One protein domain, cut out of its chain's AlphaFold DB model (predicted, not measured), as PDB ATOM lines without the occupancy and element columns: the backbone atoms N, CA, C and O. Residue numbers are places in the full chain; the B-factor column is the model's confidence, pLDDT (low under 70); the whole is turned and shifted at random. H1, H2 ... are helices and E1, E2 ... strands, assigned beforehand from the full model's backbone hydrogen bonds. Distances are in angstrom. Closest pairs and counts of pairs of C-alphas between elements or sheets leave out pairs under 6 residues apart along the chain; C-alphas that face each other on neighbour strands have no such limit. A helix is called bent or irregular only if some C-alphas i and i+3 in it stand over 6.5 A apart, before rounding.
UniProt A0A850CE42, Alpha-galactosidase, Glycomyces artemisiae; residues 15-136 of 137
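AT A GLANCE: This is residues 15 to 136 of the 137 residues of the protein "Alpha-galactosidase" of Glycomyces artemisiae (UniProt A0A850CE42). Two antiparallel sheets make a sandwich: a small sheet of three short strands covers part of a larger, strongly twisted five-stranded one. A long, kinked helix, H1, packs over the larger sheet's other face with its residues 24 to 41. The printed part has 122 residues, with one named helix and then eight named strands, H1 E1 E2 E3 E4 E5 E6 E7 E8; the sheet orders are E1 E2 E3 E8 E5 and E4 E7 E6. The class is mixed, helices and strands, and the whole is compact, with a radius of gyration of the C-alphas of 14.7 A and spans of 48 by 34 by 25 A.

IN THESE COORDINATES: H1, residues 19 to 41, begins at C-alpha 19 (32.898, -6.184, -0.430) and is 33.9 A long. It is irregular, C-alphas 34 and 37 being 7.3 A apart, with a kink of 49 degrees near residue 35. E1 is residues 43 to 45. E2, residues 57 to 64, is 22.9 A long, and E3, residues 67 to 74, is 22.6 A. E4 is residues 80 to 84, and E5, residues 93 to 99, is 18.4 A long. E6 is residues 107 to 111 and E7 residues 116 to 120. E8, residues 127 to 135, is 26.0 A long and ends at C-alpha 135 (0.634, 5.429, 12.254).

HOW THE PARTS SIT: H1 is on the larger sheet at a height of 9.1 A, in two layers, a helix on one face of a sheet. It lies over E3, E5 and, only just, E2, with 3 of its C-alphas falling there. On the local plane it stands at 29 degrees to E5, only just along the strands. Its closest C-alphas to E5 are those of Ala 28 and Phe 99, 6.9 A. In H1, 17 of 19 O i to N i+4 pairs are within hydrogen-bond range. E1, E2 and E3 form a meander, each strand the antiparallel neighbour of the one before; N 45 and O 61 are 2.9 A apart, N 62 and O 69 2.8 A. E3 and E8 are antiparallel, with N 70 and O 131 at 2.9 A, as are E8 and edge strand E5, with N 96 and O 132 at 2.9 A. In the smaller sheet, E4 and E7 are antiparallel neighbours, with N 83 and O 117 within hydrogen-bond range at 2.8 A; E6 and E7 are a hairpin, with N 118 and O 109 at 2.8 A. The sandwich's facing parts are 9.5 A centre to centre, their strands at 36 degrees. H1 is apart from E4, E6 and E7.

THE WHOLE: The C-alphas farthest apart, those of Asn 15 and Ala 113, are 49.1 A apart. The printed part has no cut. The link from E1 to E2, 11 residues, is long. Mean pLDDT of the printed part is 95.4, and no printed residue is under 70.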
ATOM      1  N   ASN A  15      39.529   0.397   3.414       94.00
ATOM      2  CA  ASN A  15      40.455  -0.347   2.565       94.00
ATOM      3  C   ASN A  15      40.661  -1.805   3.014       94.00
ATOM      4  O   ASN A  15      41.044  -2.627   2.191       94.00
ATOM      5  N   GLU A  16      40.395  -2.131   4.281       96.38
ATOM      6  CA  GLU A  16      40.544  -3.486   4.836       96.38
ATOM      7  C   GLU A  16      39.226  -4.270   4.849       96.38
ATOM      8  O   GLU A  16      39.202  -5.458   5.161       96.38
ATOM      9  N   MET A  17      38.112  -3.621   4.506       96.44
ATOM     10  CA  MET A  17      36.806  -4.267   4.488       96.44
ATOM     11  C   MET A  17      36.674  -5.258   3.327       96.44
ATOM     12  O   MET A  17      37.252  -5.086   2.253       96.44
ATOM     13  N   THR A  18      35.836  -6.272   3.507       96.88
ATOM     14  CA  THR A  18      35.336  -7.090   2.397       96.88
ATOM     15  C   THR A  18      34.302  -6.312   1.579       96.88
ATOM     16  O   THR A  18      33.765  -5.296   2.031       96.88
ATOM     17  N   ASP A  19      33.961  -6.797   0.382       95.94
ATOM     18  CA  ASP A  19      32.898  -6.184  -0.430       95.94
ATOM     19  C   ASP A  19      31.549  -6.168   0.294       95.94
ATOM     20  O   ASP A  19      30.847  -5.159   0.272       95.94
ATOM     21  N   ALA A  20      31.221  -7.244   1.015       94.12
ATOM     22  CA  ALA A  20      29.998  -7.319   1.808       94.12
ATOM     23  C   ALA A  20      29.976  -6.266   2.931       94.12
ATOM     24  O   ALA A  20      28.965  -5.601   3.143       94.12
ATOM     25  N   GLN A  21      31.099  -6.059   3.623       94.25
ATOM     26  CA  GLN A  21      31.202  -5.023   4.655       94.25
ATOM     27  C   GLN A  21      31.086  -3.614   4.055       94.25
ATOM     28  O   GLN A  21      30.350  -2.782   4.588       94.25
ATOM     29  N   ARG A  22      31.740  -3.351   2.913       95.00
ATOM     30  CA  ARG A  22      31.599  -2.080   2.184       95.00
ATOM     31  C   ARG A  22      30.168  -1.831   1.715       95.00
ATOM     32  O   ARG A  22      29.712  -0.692   1.784       95.00
ATOM     33  N   ALA A  23      29.454  -2.867   1.280       94.31
ATOM     34  CA  ALA A  23      28.056  -2.754   0.875       94.31
ATOM     35  C   ALA A  23      27.164  -2.292   2.040       94.31
ATOM     36  O   ALA A  23      26.368  -1.371   1.867       94.31
ATOM     37  N   VAL A  24      27.366  -2.831   3.248       94.31
ATOM     38  CA  VAL A  24      26.649  -2.382   4.458       94.31
ATOM     39  C   VAL A  24      27.002  -0.933   4.821       94.31
ATOM     40  O   VAL A  24      26.139  -0.165   5.250       94.31
ATOM     41  N   VAL A  25      28.258  -0.513   4.632       94.69
ATOM     42  CA  VAL A  25      28.645   0.899   4.813       94.69
ATOM     43  C   VAL A  25      27.938   1.797   3.795       94.69
ATOM     44  O   VAL A  25      27.410   2.843   4.170       94.69
ATOM     45  N   ALA A  26      27.884   1.396   2.525       94.56
ATOM     46  CA  ALA A  26      27.188   2.143   1.481       94.56
ATOM     47  C   ALA A  26      25.680   2.262   1.767       94.56
ATOM     48  O   ALA A  26      25.119   3.350   1.628       94.56
ATOM     49  N   GLU A  27      25.048   1.186   2.243       95.50
ATOM     50  CA  GLU A  27      23.658   1.179   2.714       95.50
ATOM     51  C   GLU A  27      23.452   2.194   3.850       95.50
ATOM     52  O   GLU A  27      22.545   3.025   3.794       95.50
ATOM     53  N   ALA A  28      24.342   2.199   4.849       94.88
ATOM     54  CA  ALA A  28      24.277   3.148   5.957       94.88
ATOM     55  C   ALA A  28      24.398   4.607   5.482       94.88
ATOM     56  O   ALA A  28      23.677   5.478   5.972       94.88
ATOM     57  N   ILE A  29      25.292   4.880   4.523       95.50
ATOM     58  CA  ILE A  29      25.467   6.211   3.926       95.50
ATOM     59  C   ILE A  29      24.198   6.630   3.178       95.50
ATOM     60  O   ILE A  29      23.780   7.785   3.288       95.50
ATOM     61  N   ALA A  30      23.590   5.721   2.414       95.81
ATOM     62  CA  ALA A  30      22.353   5.989   1.688       95.81
ATOM     63  C   ALA A  30      21.211   6.333   2.657       95.81
ATOM     64  O   ALA A  30      20.596   7.390   2.514       95.81
ATOM     65  N   ALA A  31      21.009   5.521   3.700       95.12
ATOM     66  CA  ALA A  31      20.021   5.792   4.741       95.12
ATOM     67  C   ALA A  31      20.267   7.150   5.423       95.12
ATOM     68  O   ALA A  31      19.349   7.956   5.551       95.12
ATOM     69  N   ALA A  32      21.514   7.461   5.792       95.06
ATOM     70  CA  ALA A  32      21.858   8.738   6.421       95.06
ATOM     71  C   ALA A  32      21.579   9.954   5.522       95.06
ATOM     72  O   ALA A  32      21.185  11.011   6.015       95.06
ATOM     73  N   LYS A  33      21.781   9.833   4.202       95.19
ATOM     74  CA  LYS A  33      21.444  10.899   3.245       95.19
ATOM     75  C   LYS A  33      19.936  11.128   3.181       95.19
ATOM     76  O   LYS A  33      19.519  12.281   3.239       95.19
ATOM     77  N   THR A  34      19.150  10.055   3.115       94.50
ATOM     78  CA  THR A  34      17.684  10.122   3.070       94.50
ATOM     79  C   THR A  34      17.103  10.720   4.351       94.50
ATOM     80  O   THR A  34      16.273  11.619   4.291       94.50
ATOM     81  N   LEU A  35      17.583  10.281   5.518       93.75
ATOM     82  CA  LEU A  35      17.025  10.689   6.811       93.75
ATOM     83  C   LEU A  35      17.473  12.081   7.281       93.75
ATOM     84  O   LEU A  35      16.893  12.613   8.225       93.75
ATOM     85  N   ARG A  36      18.503  12.686   6.671       93.31
ATOM     86  CA  ARG A  36      19.139  13.920   7.177       93.31
ATOM     87  C   ARG A  36      18.144  15.054   7.441       93.31
ATOM     88  O   ARG A  36      18.296  15.758   8.435       93.31
ATOM     89  N   GLY A  37      17.170  15.243   6.549       92.62
ATOM     90  CA  GLY A  37      16.153  16.289   6.693       92.62
ATOM     91  C   GLY A  37      15.220  16.038   7.878       92.62
ATOM     92  O   GLY A  37      15.003  16.935   8.685       92.62
ATOM     93  N   GLU A  38      14.735  14.803   8.023       93.12
ATOM     94  CA  GLU A  38      13.864  14.398   9.133       93.12
ATOM     95  C   GLU A  38      14.587  14.483  10.480       93.12
ATOM     96  O   GLU A  38      14.039  15.018  11.438       93.12
ATOM     97  N   ILE A  39      15.846  14.032  10.543       93.19
ATOM     98  CA  ILE A  39      16.669  14.091  11.760       93.19
ATOM     99  C   ILE A  39      16.868  15.538  12.217       93.19
ATOM    100  O   ILE A  39      16.782  15.817  13.409       93.19
ATOM    101  N   ALA A  40      17.119  16.463  11.287       93.31
ATOM    102  CA  ALA A  40      17.343  17.870  11.618       93.31
ATOM    103  C   ALA A  40      16.099  18.561  12.205       93.31
ATOM    104  O   ALA A  40      16.243  19.524  12.954       93.31
ATOM    105  N   ALA A  41      14.899  18.083  11.864       92.69
ATOM    106  CA  ALA A  41      13.628  18.609  12.360       92.69
ATOM    107  C   ALA A  41      13.037  17.794  13.528       92.69
ATOM    108  O   ALA A  41      12.014  18.189  14.086       92.69
ATOM    109  N   GLY A  42      13.636  16.648  13.865       94.88
ATOM    110  CA  GLY A  42      13.087  15.694  14.820       94.88
ATOM    111  C   GLY A  42      13.263  16.118  16.279       94.88
ATOM    112  O   GLY A  42      14.306  16.640  16.671       94.88
ATOM    113  N   ALA A  43      12.257  15.835  17.105       96.56
ATOM    114  CA  ALA A  43      12.317  16.032  18.550       96.56
ATOM    115  C   ALA A  43      12.821  14.750  19.247       96.56
ATOM    116  O   ALA A  43      12.201  13.693  19.083       96.56
ATOM    117  N   PRO A  44      13.929  14.798  20.011       96.75
ATOM    118  CA  PRO A  44      14.491  13.606  20.631       96.75
ATOM    119  C   PRO A  44      13.695  13.132  21.847       96.75
ATOM    120  O   PRO A  44      13.200  13.934  22.636       96.75
ATOM    121  N   HIS A  45      13.648  11.815  22.032       97.56
ATOM    122  CA  HIS A  45      13.133  11.160  23.231       97.56
ATOM    123  C   HIS A  45      13.865   9.831  23.491       97.56
ATOM    124  O   HIS A  45      14.603   9.322  22.643       97.56
ATOM    125  N   TRP A  46      13.667   9.254  24.678       98.00
ATOM    126  CA  TRP A  46      14.370   8.049  25.131       98.00
ATOM    127  C   TRP A  46      13.375   6.951  25.507       98.00
ATOM    128  O   TRP A  46      12.989   6.848  26.672       98.00
ATOM    129  N   PRO A  47      12.944   6.121  24.545       98.06
ATOM    130  CA  PRO A  47      11.855   5.177  24.780       98.06
ATOM    131  C   PRO A  47      12.257   4.002  25.691       98.06
ATOM    132  O   PRO A  47      11.388   3.346  26.254       98.06
ATOM    133  N   ALA A  48      13.559   3.763  25.894       97.69
ATOM    134  CA  ALA A  48      14.085   2.833  26.904       97.69
ATOM    135  C   ALA A  48      14.438   3.522  28.244       97.69
ATOM    136  O   ALA A  48      15.003   2.887  29.128       97.69
ATOM    137  N   GLY A  49      14.159   4.823  28.385       97.56
ATOM    138  CA  GLY A  49      14.732   5.675  29.430       97.56
ATOM    139  C   GLY A  49      16.125   6.213  29.072       97.56
ATOM    140  O   GLY A  49      16.734   5.817  28.073       97.56
ATOM    141  N   LEU A  50      16.621   7.165  29.873       96.69
ATOM    142  CA  LEU A  50      17.970   7.713  29.697       96.69
ATOM    143  C   LEU A  50      19.017   6.595  29.848       96.69
ATOM    144  O   LEU A  50      18.905   5.798  30.776       96.69
ATOM    145  N   PRO A  51      20.039   6.538  28.975       95.12
ATOM    146  CA  PRO A  51      20.957   5.409  28.939       95.12
ATOM    147  C   PRO A  51      21.883   5.386  30.160       95.12
ATOM    148  O   PRO A  51      22.712   6.277  30.348       95.12
ATOM    149  N   GLY A  52      21.796   4.319  30.948       96.50
ATOM    150  CA  GLY A  52      22.766   3.959  31.971       96.50
ATOM    151  C   GLY A  52      24.012   3.292  31.385       96.50
ATOM    152  O   GLY A  52      24.016   2.728  30.284       96.50
ATOM    153  N   TRP A  53      25.114   3.319  32.140       94.25
ATOM    154  CA  TRP A  53      26.402   2.785  31.680       94.25
ATOM    155  C   TRP A  53      26.340   1.291  31.337       94.25
ATOM    156  O   TRP A  53      26.885   0.874  30.316       94.25
ATOM    157  N   THR A  54      25.634   0.505  32.152       95.75
ATOM    158  CA  THR A  54      25.567  -0.963  32.069       95.75
ATOM    159  C   THR A  54      24.264  -1.500  31.485       95.75
ATOM    160  O   THR A  54      24.073  -2.713  31.455       95.75
ATOM    161  N   ASP A  55      23.363  -0.633  31.024       97.19
ATOM    162  CA  ASP A  55      22.060  -1.065  30.527       97.19
ATOM    163  C   ASP A  55      22.207  -2.018  29.329       97.19
ATOM    164  O   ASP A  55      22.898  -1.690  28.352       97.19
ATOM    165  N   PRO A  56      21.557  -3.190  29.357       96.75
ATOM    166  CA  PRO A  56      21.684  -4.176  28.287       96.75
ATOM    167  C   PRO A  56      21.086  -3.672  26.971       96.75
ATOM    168  O   PRO A  56      21.511  -4.099  25.898       96.75
ATOM    169  N   TRP A  57      20.135  -2.741  27.055       97.62
ATOM    170  CA  TRP A  57      19.461  -2.120  25.929       97.62
ATOM    171  C   TRP A  57      19.442  -0.608  26.109       97.62
ATOM    172  O   TRP A  57      19.215  -0.112  27.205       97.62
ATOM    173  N   THR A  58      19.684   0.122  25.026       97.94
ATOM    174  CA  THR A  58      19.535   1.582  24.987       97.94
ATOM    175  C   THR A  58      18.812   1.969  23.708       97.94
ATOM    176  O   THR A  58      18.904   1.252  22.704       97.94
ATOM    177  N   ALA A  59      18.093   3.088  23.732       98.19
ATOM    178  CA  ALA A  59      17.380   3.575  22.564       98.19
ATOM    179  C   ALA A  59      17.344   5.105  22.506       98.19
ATOM    180  O   ALA A  59      17.238   5.778  23.531       98.19
ATOM    181  N   LEU A  60      17.403   5.628  21.284       98.12
ATOM    182  CA  LEU A  60      17.191   7.032  20.952       98.12
ATOM    183  C   LEU A  60      16.070   7.098  19.921       98.12
ATOM    184  O   LEU A  60      16.209   6.520  18.840       98.12
ATOM    185  N   GLY A  61      14.997   7.800  20.259       97.94
ATOM    186  CA  GLY A  61      13.901   8.121  19.358       97.94
ATOM    187  C   GLY A  61      13.975   9.570  18.879       97.94
ATOM    188  O   GLY A  61      14.422  10.445  19.618       97.94
ATOM    189  N   LEU A  62      13.529   9.824  17.652       97.81
ATOM    190  CA  LEU A  62      13.272  11.145  17.087       97.81
ATOM    191  C   LEU A  62      11.845  11.157  16.539       97.81
ATOM    192  O   LEU A  62      11.540  10.406  15.614       97.81
ATOM    193  N   THR A  63      10.994  12.017  17.084       97.06
ATOM    194  CA  THR A  63       9.634  12.231  16.580       97.06
ATOM    195  C   THR A  63       9.663  13.286  15.487       97.06
ATOM    196  O   THR A  63      10.191  14.380  15.692       97.06
ATOM    197  N   GLY A  64       9.103  12.965  14.324       92.31
ATOM    198  CA  GLY A  64       9.080  13.852  13.169       92.31
ATOM    199  C   GLY A  64       7.815  13.700  12.321       92.31
ATOM    200  O   GLY A  64       6.964  12.853  12.593       92.31
ATOM    201  N   PRO A  65       7.677  14.510  11.260       86.38
ATOM    202  CA  PRO A  65       6.488  14.509  10.404       86.38
ATOM    203  C   PRO A  65       6.279  13.188   9.646       86.38
ATOM    204  O   PRO A  65       5.158  12.883   9.254       86.38
ATOM    205  N   GLY A  66       7.343  12.405   9.442       89.00
ATOM    206  CA  GLY A  66       7.300  11.082   8.813       89.00
ATOM    207  C   GLY A  66       7.097   9.919   9.791       89.00
ATOM    208  O   GLY A  66       7.314   8.771   9.398       89.00
ATOM    209  N   GLY A  67       6.741  10.202  11.048       95.12
ATOM    210  CA  GLY A  67       6.683   9.230  12.138       95.12
ATOM    211  C   GLY A  67       7.929   9.252  13.025       95.12
ATOM    212  O   GLY A  67       8.788  10.131  12.913       95.12
ATOM    213  N   ASP A  68       8.021   8.263  13.908       97.56
ATOM    214  CA  ASP A  68       9.112   8.142  14.869       97.56
ATOM    215  C   ASP A  68      10.251   7.299  14.289       97.56
ATOM    216  O   ASP A  68      10.056   6.171  13.837       97.56
ATOM    217  N   LEU A  69      11.471   7.831  14.331       98.00
ATOM    218  CA  LEU A  69      12.698   7.106  14.009       98.00
ATOM    219  C   LEU A  69      13.378   6.675  15.299       98.00
ATOM    220  O   LEU A  69      13.663   7.512  16.147       98.00
ATOM    221  N   VAL A  70      13.698   5.390  15.442       98.12
ATOM    222  CA  VAL A  70      14.248   4.851  16.692       98.12
ATOM    223  C   VAL A  70      15.475   4.008  16.408       98.12
ATOM    224  O   VAL A  70      15.395   2.991  15.728       98.12
ATOM    225  N   SER A  71      16.627   4.403  16.943       98.12
ATOM    226  CA  SER A  71      17.803   3.534  16.985       98.12
ATOM    227  C   SER A  71      17.845   2.799  18.313       98.12
ATOM    228  O   SER A  71      17.732   3.420  19.367       98.12
ATOM    229  N   VAL A  72      18.006   1.482  18.245       97.94
ATOM    230  CA  VAL A  72      18.012   0.562  19.382       97.94
ATOM    231  C   VAL A  72      19.330  -0.197  19.369       97.94
ATOM    232  O   VAL A  72      19.710  -0.763  18.342       97.94
ATOM    233  N   TRP A  73      20.019  -0.232  20.507       97.44
ATOM    234  CA  TRP A  73      21.273  -0.959  20.687       97.44
ATOM    235  C   TRP A  73      21.115  -1.999  21.784       97.44
ATOM    236  O   TRP A  73      20.838  -1.659  22.933       97.44
ATOM    237  N   ARG A  74      21.370  -3.258  21.432       96.69
ATOM    238  CA  ARG A  74      21.561  -4.359  22.370       96.69
ATOM    239  C   ARG A  74      23.052  -4.497  22.654       96.69
ATOM    240  O   ARG A  74      23.842  -4.704  21.733       96.69
ATOM    241  N   ARG A  75      23.427  -4.392  23.924       95.56
ATOM    242  CA  ARG A  75      24.799  -4.545  24.437       95.56
ATOM    243  C   ARG A  75      25.019  -5.872  25.172       95.56
ATOM    244  O   ARG A  75      26.138  -6.154  25.583       95.56
ATOM    245  N   GLY A  76      23.968  -6.672  25.343       94.00
ATOM    246  CA  GLY A  76      23.996  -7.959  26.031       94.00
ATOM    247  C   GLY A  76      22.663  -8.252  26.712       94.00
ATOM    248  O   GLY A  76      21.633  -7.680  26.355       94.00
ATOM    249  N   GLY A  77      22.687  -9.133  27.713       93.00
ATOM    250  CA  GLY A  77      21.533  -9.398  28.573       93.00
ATOM    251  C   GLY A  77      20.351 -10.077  27.859       93.00
ATOM    252  O   GLY A  77      20.557 -10.806  26.877       93.00
ATOM    253  N   PRO A  78      19.113  -9.867  28.355       94.69
ATOM    254  CA  PRO A  78      17.909 -10.506  27.829       94.69
ATOM    255  C   PRO A  78      17.727 -10.319  26.318       94.69
ATOM    256  O   PRO A  78      18.164  -9.326  25.734       94.69
ATOM    257  N   ALA A  79      17.056 -11.281  25.683       95.69
ATOM    258  CA  ALA A  79      16.789 -11.262  24.243       95.69
ATOM    259  C   ALA A  79      15.737 -10.221  23.823       95.69
ATOM    260  O   ALA A  79      15.588  -9.965  22.631       95.69
ATOM    261  N   ALA A  80      15.017  -9.622  24.776       97.19
ATOM    262  CA  ALA A  80      13.972  -8.643  24.516       97.19
ATOM    263  C   ALA A  80      14.075  -7.418  25.432       97.19
ATOM    264  O   ALA A  80      14.634  -7.497  26.529       97.19
ATOM    265  N   THR A  81      13.507  -6.308  24.971       98.00
ATOM    266  CA  THR A  81      13.317  -5.068  25.726       98.00
ATOM    267  C   THR A  81      12.002  -4.406  25.325       98.00
ATOM    268  O   THR A  81      11.462  -4.690  24.253       98.00
ATOM    269  N   GLU A  82      11.507  -3.511  26.170       98.50
ATOM    270  CA  GLU A  82      10.316  -2.708  25.913       98.50
ATOM    271  C   GLU A  82      10.713  -1.251  25.690       98.50
ATOM    272  O   GLU A  82      11.535  -0.695  26.419       98.50
ATOM    273  N   LEU A  83      10.102  -0.634  24.687       98.75
ATOM    274  CA  LEU A  83      10.301   0.753  24.301       98.75
ATOM    275  C   LEU A  83       8.958   1.478  24.404       98.75
ATOM    276  O   LEU A  83       7.976   1.065  23.788       98.75
ATOM    277  N   ARG A  84       8.896   2.540  25.205       98.56
ATOM    278  CA  ARG A  84       7.659   3.263  25.521       98.56
ATOM    279  C   ARG A  84       7.504   4.495  24.628       98.56
ATOM    280  O   ARG A  84       8.384   5.353  24.599       98.56
ATOM    281  N   PHE A  85       6.347   4.607  23.976       98.31
ATOM    282  CA  PHE A  85       5.928   5.728  23.129       98.31
ATOM    283  C   PHE A  85       4.530   6.217  23.552       98.31
ATOM    284  O   PHE A  85       3.550   5.988  22.840       98.31
ATOM    285  N   PRO A  86       4.395   6.884  24.716       96.88
ATOM    286  CA  PRO A  86       3.092   7.314  25.229       96.88
ATOM    287  C   PRO A  86       2.280   8.188  24.262       96.88
ATOM    288  O   PRO A  86       1.056   8.120  24.262       96.88
ATOM    289  N   HIS A  87       2.939   8.985  23.414       96.25
ATOM    290  CA  HIS A  87       2.286   9.826  22.403       96.25
ATOM    291  C   HIS A  87       1.671   9.039  21.237       96.25
ATOM    292  O   HIS A  87       0.933   9.623  20.450       96.25
ATOM    293  N   LEU A  88       1.968   7.742  21.124       97.19
ATOM    294  CA  LEU A  88       1.390   6.837  20.127       97.19
ATOM    295  C   LEU A  88       0.345   5.883  20.728       97.19
ATOM    296  O   LEU A  88      -0.204   5.052  20.007       97.19
ATOM    297  N   ALA A  89       0.059   5.969  22.032       97.56
ATOM    298  CA  ALA A  89      -0.938   5.116  22.671       97.56
ATOM    299  C   ALA A  89      -2.329   5.307  22.034       97.56
ATOM    300  O   ALA A  89      -2.755   6.420  21.730       97.56
ATOM    301  N   GLY A  90      -3.033   4.197  21.828       97.44
ATOM    302  CA  GLY A  90      -4.328   4.128  21.153       97.44
ATOM    303  C   GLY A  90      -4.257   4.150  19.624       97.44
ATOM    304  O   GLY A  90      -5.302   4.038  18.986       97.44
ATOM    305  N   LEU A  91      -3.066   4.279  19.031       96.81
ATOM    306  CA  LEU A  91      -2.884   4.305  17.580       96.81
ATOM    307  C   LEU A  91      -2.425   2.945  17.047       96.81
ATOM    308  O   LEU A  91      -1.669   2.218  17.700       96.81
ATOM    309  N   ASP A  92      -2.853   2.635  15.824       96.38
ATOM    310  CA  ASP A  92      -2.292   1.536  15.044       96.38
ATOM    311  C   ASP A  92      -0.921   1.954  14.502       96.38
ATOM    312  O   ASP A  92      -0.813   2.941  13.767       96.38
ATOM    313  N   VAL A  93       0.128   1.236  14.906       97.81
ATOM    314  CA  VAL A  93       1.521   1.544  14.571       97.81
ATOM    315  C   VAL A  93       2.102   0.427  13.722       97.81
ATOM    316  O   VAL A  93       2.199  -0.725  14.140       97.81
ATOM    317  N   HIS A  94       2.596   0.807  12.551       97.38
ATOM    318  CA  HIS A  94       3.402  -0.046  11.700       97.38
ATOM    319  C   HIS A  94       4.892   0.194  11.957       97.38
ATOM    320  O   HIS A  94       5.359   1.337  11.948       97.38
ATOM    321  N   VAL A  95       5.642  -0.890  12.170       97.75
ATOM    322  CA  VAL A  95       7.081  -0.858  12.456       97.75
ATOM    323  C   VAL A  95       7.852  -1.408  11.265       97.75
ATOM    324  O   VAL A  95       7.594  -2.520  10.815       97.75
ATOM    325  N   THR A  96       8.829  -0.648  10.775       96.38
ATOM    326  CA  THR A  96       9.697  -1.059   9.660       96.38
ATOM    327  C   THR A  96      11.167  -0.925  10.022       96.38
ATOM    328  O   THR A  96      11.567  -0.008  10.744       96.38
ATOM    329  N   THR A  97      12.003  -1.831   9.511       96.19
ATOM    330  CA  THR A  97      13.459  -1.721   9.661       96.19
ATOM    331  C   THR A  97      14.015  -0.761   8.617       96.19
ATOM    332  O   THR A  97      13.887  -0.988   7.418       96.19
ATOM    333  N   VAL A  98      14.681   0.301   9.072       95.94
ATOM    334  CA  VAL A  98      15.371   1.264   8.201       95.94
ATOM    335  C   VAL A  98      16.815   0.841   7.945       95.94
ATOM    336  O   VAL A  98      17.313   0.997   6.836       95.94
ATOM    337  N   PHE A  99      17.510   0.341   8.972       96.38
ATOM    338  CA  PHE A  99      18.904  -0.087   8.841       96.38
ATOM    339  C   PHE A  99      19.344  -1.038   9.972       96.38
ATOM    340  O   PHE A  99      19.022  -0.785  11.137       96.38
ATOM    341  N   PRO A 100      20.194  -2.045   9.698       94.88
ATOM    342  CA  PRO A 100      20.496  -2.612   8.380       94.88
ATOM    343  C   PRO A 100      19.327  -3.468   7.880       94.88
ATOM    344  O   PRO A 100      18.834  -4.307   8.633       94.88
ATOM    345  N   ALA A 101      18.916  -3.281   6.630       90.44
ATOM    346  CA  ALA A 101      17.803  -3.993   6.006       90.44
ATOM    347  C   ALA A 101      18.189  -5.401   5.520       90.44
ATOM    348  O   ALA A 101      17.346  -6.287   5.462       90.44
ATOM    349  N   ALA A 102      19.467  -5.634   5.203       87.00
ATOM    350  CA  ALA A 102      19.942  -6.935   4.715       87.00
ATOM    351  C   ALA A 102      20.200  -7.975   5.828       87.00
ATOM    352  O   ALA A 102      20.573  -9.111   5.539       87.00
ATOM    353  N   LEU A 103      20.053  -7.597   7.102       88.75
ATOM    354  CA  LEU A 103      20.195  -8.521   8.227       88.75
ATOM    355  C   LEU A 103      18.840  -9.118   8.616       88.75
ATOM    356  O   LEU A 103      17.821  -8.457   8.430       88.75
ATOM    357  N   PRO A 104      18.820 -10.301   9.261       90.56
ATOM    358  CA  PRO A 104      17.600 -10.823   9.860       90.56
ATOM    359  C   PRO A 104      16.926  -9.775  10.747       90.56
ATOM    360  O   PRO A 104      17.583  -9.114  11.573       90.56
ATOM    361  N   GLU A 105      15.622  -9.621  10.549       90.56
ATOM    362  CA  GLU A 105      14.817  -8.650  11.272       90.56
ATOM    363  C   GLU A 105      14.776  -8.977  12.765       90.56
ATOM    364  O   GLU A 105      14.836 -10.134  13.193       90.56
ATOM    365  N   TRP A 106      14.700  -7.926  13.576       95.38
ATOM    366  CA  TRP A 106      14.322  -8.082  14.974       95.38
ATOM    367  C   TRP A 106      12.805  -8.135  15.045       95.38
ATOM    368  O   TRP A 106      12.130  -7.362  14.372       95.38
ATOM    369  N   LYS A 107      12.274  -9.049  15.857       96.31
ATOM    370  CA  LYS A 107      10.827  -9.181  16.021       96.31
ATOM    371  C   LYS A 107      10.309  -8.001  16.824       96.31
ATOM    372  O   LYS A 107      10.926  -7.608  17.818       96.31
ATOM    373  N   THR A 108       9.172  -7.475  16.403       97.88
ATOM    374  CA  THR A 108       8.521  -6.320  17.011       97.88
ATOM    375  C   THR A 108       7.068  -6.643  17.292       97.88
ATOM    376  O   THR A 108       6.397  -7.206  16.430       97.88
ATOM    377  N   ASP A 109       6.600  -6.276  18.476       98.19
ATOM    378  CA  ASP A 109       5.211  -6.446  18.895       98.19
ATOM    379  C   ASP A 109       4.721  -5.149  19.542       98.19
ATOM    380  O   ASP A 109       5.370  -4.633  20.457       98.19
ATOM    381  N   TRP A 110       3.638  -4.585  19.011       98.44
ATOM    382  CA  TRP A 110       3.102  -3.290  19.427       98.44
ATOM    383  C   TRP A 110       1.846  -3.480  20.268       98.44
ATOM    384  O   TRP A 110       0.850  -4.029  19.804       98.44
ATOM    385  N   ASP A 111       1.877  -2.950  21.485       98.19
ATOM    386  CA  ASP A 111       0.707  -2.811  22.337       98.19
ATOM    387  C   ASP A 111       0.185  -1.373  22.263       98.19
ATOM    388  O   ASP A 111       0.717  -0.454  22.899       98.19
ATOM    389  N   ALA A 112      -0.893  -1.187  21.499       97.50
ATOM    390  CA  ALA A 112      -1.549   0.106  21.356       97.50
ATOM    391  C   ALA A 112      -2.176   0.595  22.669       97.50
ATOM    392  O   ALA A 112      -2.213   1.799  22.900       97.50
ATOM    393  N   ALA A 113      -2.639  -0.296  23.554       97.31
ATOM    394  CA  ALA A 113      -3.291   0.113  24.796       97.31
ATOM    395  C   ALA A 113      -2.311   0.820  25.743       97.31
ATOM    396  O   ALA A 113      -2.688   1.764  26.436       97.31
ATOM    397  N   THR A 114      -1.049   0.388  25.749       97.25
ATOM    398  CA  THR A 114      -0.005   0.965  26.608       97.25
ATOM    399  C   THR A 114       0.984   1.863  25.864       97.25
ATOM    400  O   THR A 114       1.819   2.499  26.506       97.25
ATOM    401  N   GLY A 115       0.916   1.922  24.532       98.06
ATOM    402  CA  GLY A 115       1.881   2.647  23.708       98.06
ATOM    403  C   GLY A 115       3.281   2.036  23.797       98.06
ATOM    404  O   GLY A 115       4.262   2.762  23.966       98.06
ATOM    405  N   THR A 116       3.386   0.705  23.764       98.69
ATOM    406  CA  THR A 116       4.640  -0.009  24.045       98.69
ATOM    407  C   THR A 116       5.041  -0.917  22.905       98.69
ATOM    408  O   THR A 116       4.285  -1.785  22.485       98.69
ATOM    409  N   LEU A 117       6.279  -0.756  22.448       98.81
ATOM    410  CA  LEU A 117       6.904  -1.631  21.474       98.81
ATOM    411  C   LEU A 117       7.826  -2.620  22.188       98.81
ATOM    412  O   LEU A 117       8.858  -2.233  22.738       98.81
ATOM    413  N   THR A 118       7.502  -3.904  22.121       98.69
ATOM    414  CA  THR A 118       8.431  -4.970  22.498       98.69
ATOM    415  C   THR A 118       9.342  -5.277  21.318       98.69
ATOM    416  O   THR A 118       8.874  -5.605  20.230       98.69
ATOM    417  N   VAL A 119      10.656  -5.207  21.531       98.12
ATOM    418  CA  VAL A 119      11.675  -5.542  20.528       98.12
ATOM    419  C   VAL A 119      12.430  -6.781  20.981       98.12
ATOM    420  O   VAL A 119      12.915  -6.834  22.111       98.12
ATOM    421  N   ARG A 120      12.569  -7.775  20.097       97.12
ATOM    422  CA  ARG A 120      13.267  -9.033  20.380       97.12
ATOM    423  C   ARG A 120      14.327  -9.351  19.331       97.12
ATOM    424  O   ARG A 120      14.078  -9.323  18.128       97.12
ATOM    425  N   SER A 121      15.509  -9.713  19.815       94.12
ATOM    426  CA  SER A 121      16.637 -10.177  19.019       94.12
ATOM    427  C   SER A 121      16.986 -11.615  19.396       94.12
ATOM    428  O   SER A 121      17.638 -11.860  20.411       94.12
ATOM    429  N   ASP A 122      16.578 -12.564  18.552       85.94
ATOM    430  CA  ASP A 122      16.894 -13.994  18.722       85.94
ATOM    431  C   ASP A 122      18.312 -14.348  18.216       85.94
ATOM    432  O   ASP A 122      18.753 -15.489  18.314       85.94
ATOM    433  N   GLY A 123      19.023 -13.369  17.645       80.88
ATOM    434  CA  GLY A 123      20.365 -13.525  17.091       80.88
ATOM    435  C   GLY A 123      21.478 -13.155  18.076       80.88
ATOM    436  O   GLY A 123      21.423 -13.442  19.272       80.88
ATOM    437  N   ALA A 124      22.516 -12.497  17.554       83.12
ATOM    438  CA  ALA A 124      23.717 -12.149  18.308       83.12
ATOM    439  C   ALA A 124      23.420 -11.357  19.605       83.12
ATOM    440  O   ALA A 124      22.521 -10.506  19.623       83.12
ATOM    441  N   PRO A 125      24.207 -11.576  20.681       86.56
ATOM    442  CA  PRO A 125      24.033 -10.904  21.974       86.56
ATOM    443  C   PRO A 125      24.285  -9.393  21.911       86.56
ATOM    444  O   PRO A 125      23.886  -8.668  22.816       86.56
ATOM    445  N   VAL A 126      24.925  -8.922  20.841       94.44
ATOM    446  CA  VAL A 126      25.195  -7.513  20.576       94.44
ATOM    447  C   VAL A 126      24.724  -7.186  19.169       94.44
ATOM    448  O   VAL A 126      24.962  -7.939  18.224       94.44
ATOM    449  N   GLY A 127      24.058  -6.051  19.019       95.06
ATOM    450  CA  GLY A 127      23.576  -5.604  17.726       95.06
ATOM    451  C   GLY A 127      22.807  -4.307  17.839       95.06
ATOM    452  O   GLY A 127      22.534  -3.815  18.931       95.06
ATOM    453  N   ALA A 128      22.457  -3.740  16.694       96.44
ATOM    454  CA  ALA A 128      21.666  -2.529  16.664       96.44
ATOM    455  C   ALA A 128      20.766  -2.492  15.431       96.44
ATOM    456  O   ALA A 128      21.102  -3.070  14.388       96.44
ATOM    457  N   ARG A 129      19.640  -1.791  15.549       96.88
ATOM    458  CA  ARG A 129      18.699  -1.516  14.459       96.88
ATOM    459  C   ARG A 129      18.255  -0.065  14.523       96.88
ATOM    460  O   ARG A 129      18.135   0.490  15.608       96.88
ATOM    461  N   THR A 130      18.001   0.529  13.368       97.81
ATOM    462  CA  THR A 130      17.170   1.722  13.251       97.81
ATOM    463  C   THR A 130      15.829   1.290  12.684       97.81
ATOM    464  O   THR A 130      15.781   0.668  11.624       97.81
ATOM    465  N   LEU A 131      14.764   1.605  13.408       97.75
ATOM    466  CA  LEU A 131      13.380   1.312  13.077       97.75
ATOM    467  C   LEU A 131      12.646   2.619  12.766       97.75
ATOM    468  O   LEU A 131      13.042   3.686  13.243       97.75
ATOM    469  N   ARG A 132      11.569   2.525  11.995       97.50
ATOM    470  CA  ARG A 132      10.586   3.592  11.814       97.50
ATOM    471  C   ARG A 132       9.226   3.100  12.291       97.50
ATOM    472  O   ARG A 132       8.816   2.004  11.919       97.50
ATOM    473  N   LEU A 133       8.554   3.920  13.089       98.19
ATOM    474  CA  LEU A 133       7.185   3.731  13.549       98.19
ATOM    475  C   LEU A 133       6.305   4.759  12.831       98.19
ATOM    476  O   LEU A 133       6.528   5.964  12.944       98.19
ATOM    477  N   THR A 134       5.311   4.287  12.090       97.44
ATOM    478  CA  THR A 134       4.330   5.125  11.381       97.44
ATOM    479  C   THR A 134       2.931   4.730  11.796       97.44
ATOM    480  O   THR A 134       2.665   3.544  11.962       97.44
ATOM    481  N   THR A 135       2.031   5.698  11.922       95.00
ATOM    482  CA  THR A 135       0.634   5.429  12.254       95.00
ATOM    483  C   THR A 135      -0.229   5.372  11.000       95.00
ATOM    484  O   THR A 135      -0.041   6.159  10.067       95.00
ATOM    485  N   SER A 136      -1.184   4.447  10.976       83.12
ATOM    486  CA  SER A 136      -2.272   4.465   9.996       83.12
ATOM    487  C   SER A 136      -3.328   5.481  10.453       83.12
ATOM    488  O   SER A 136      -3.595   5.593  11.650       83.12
TER     489      SER A 136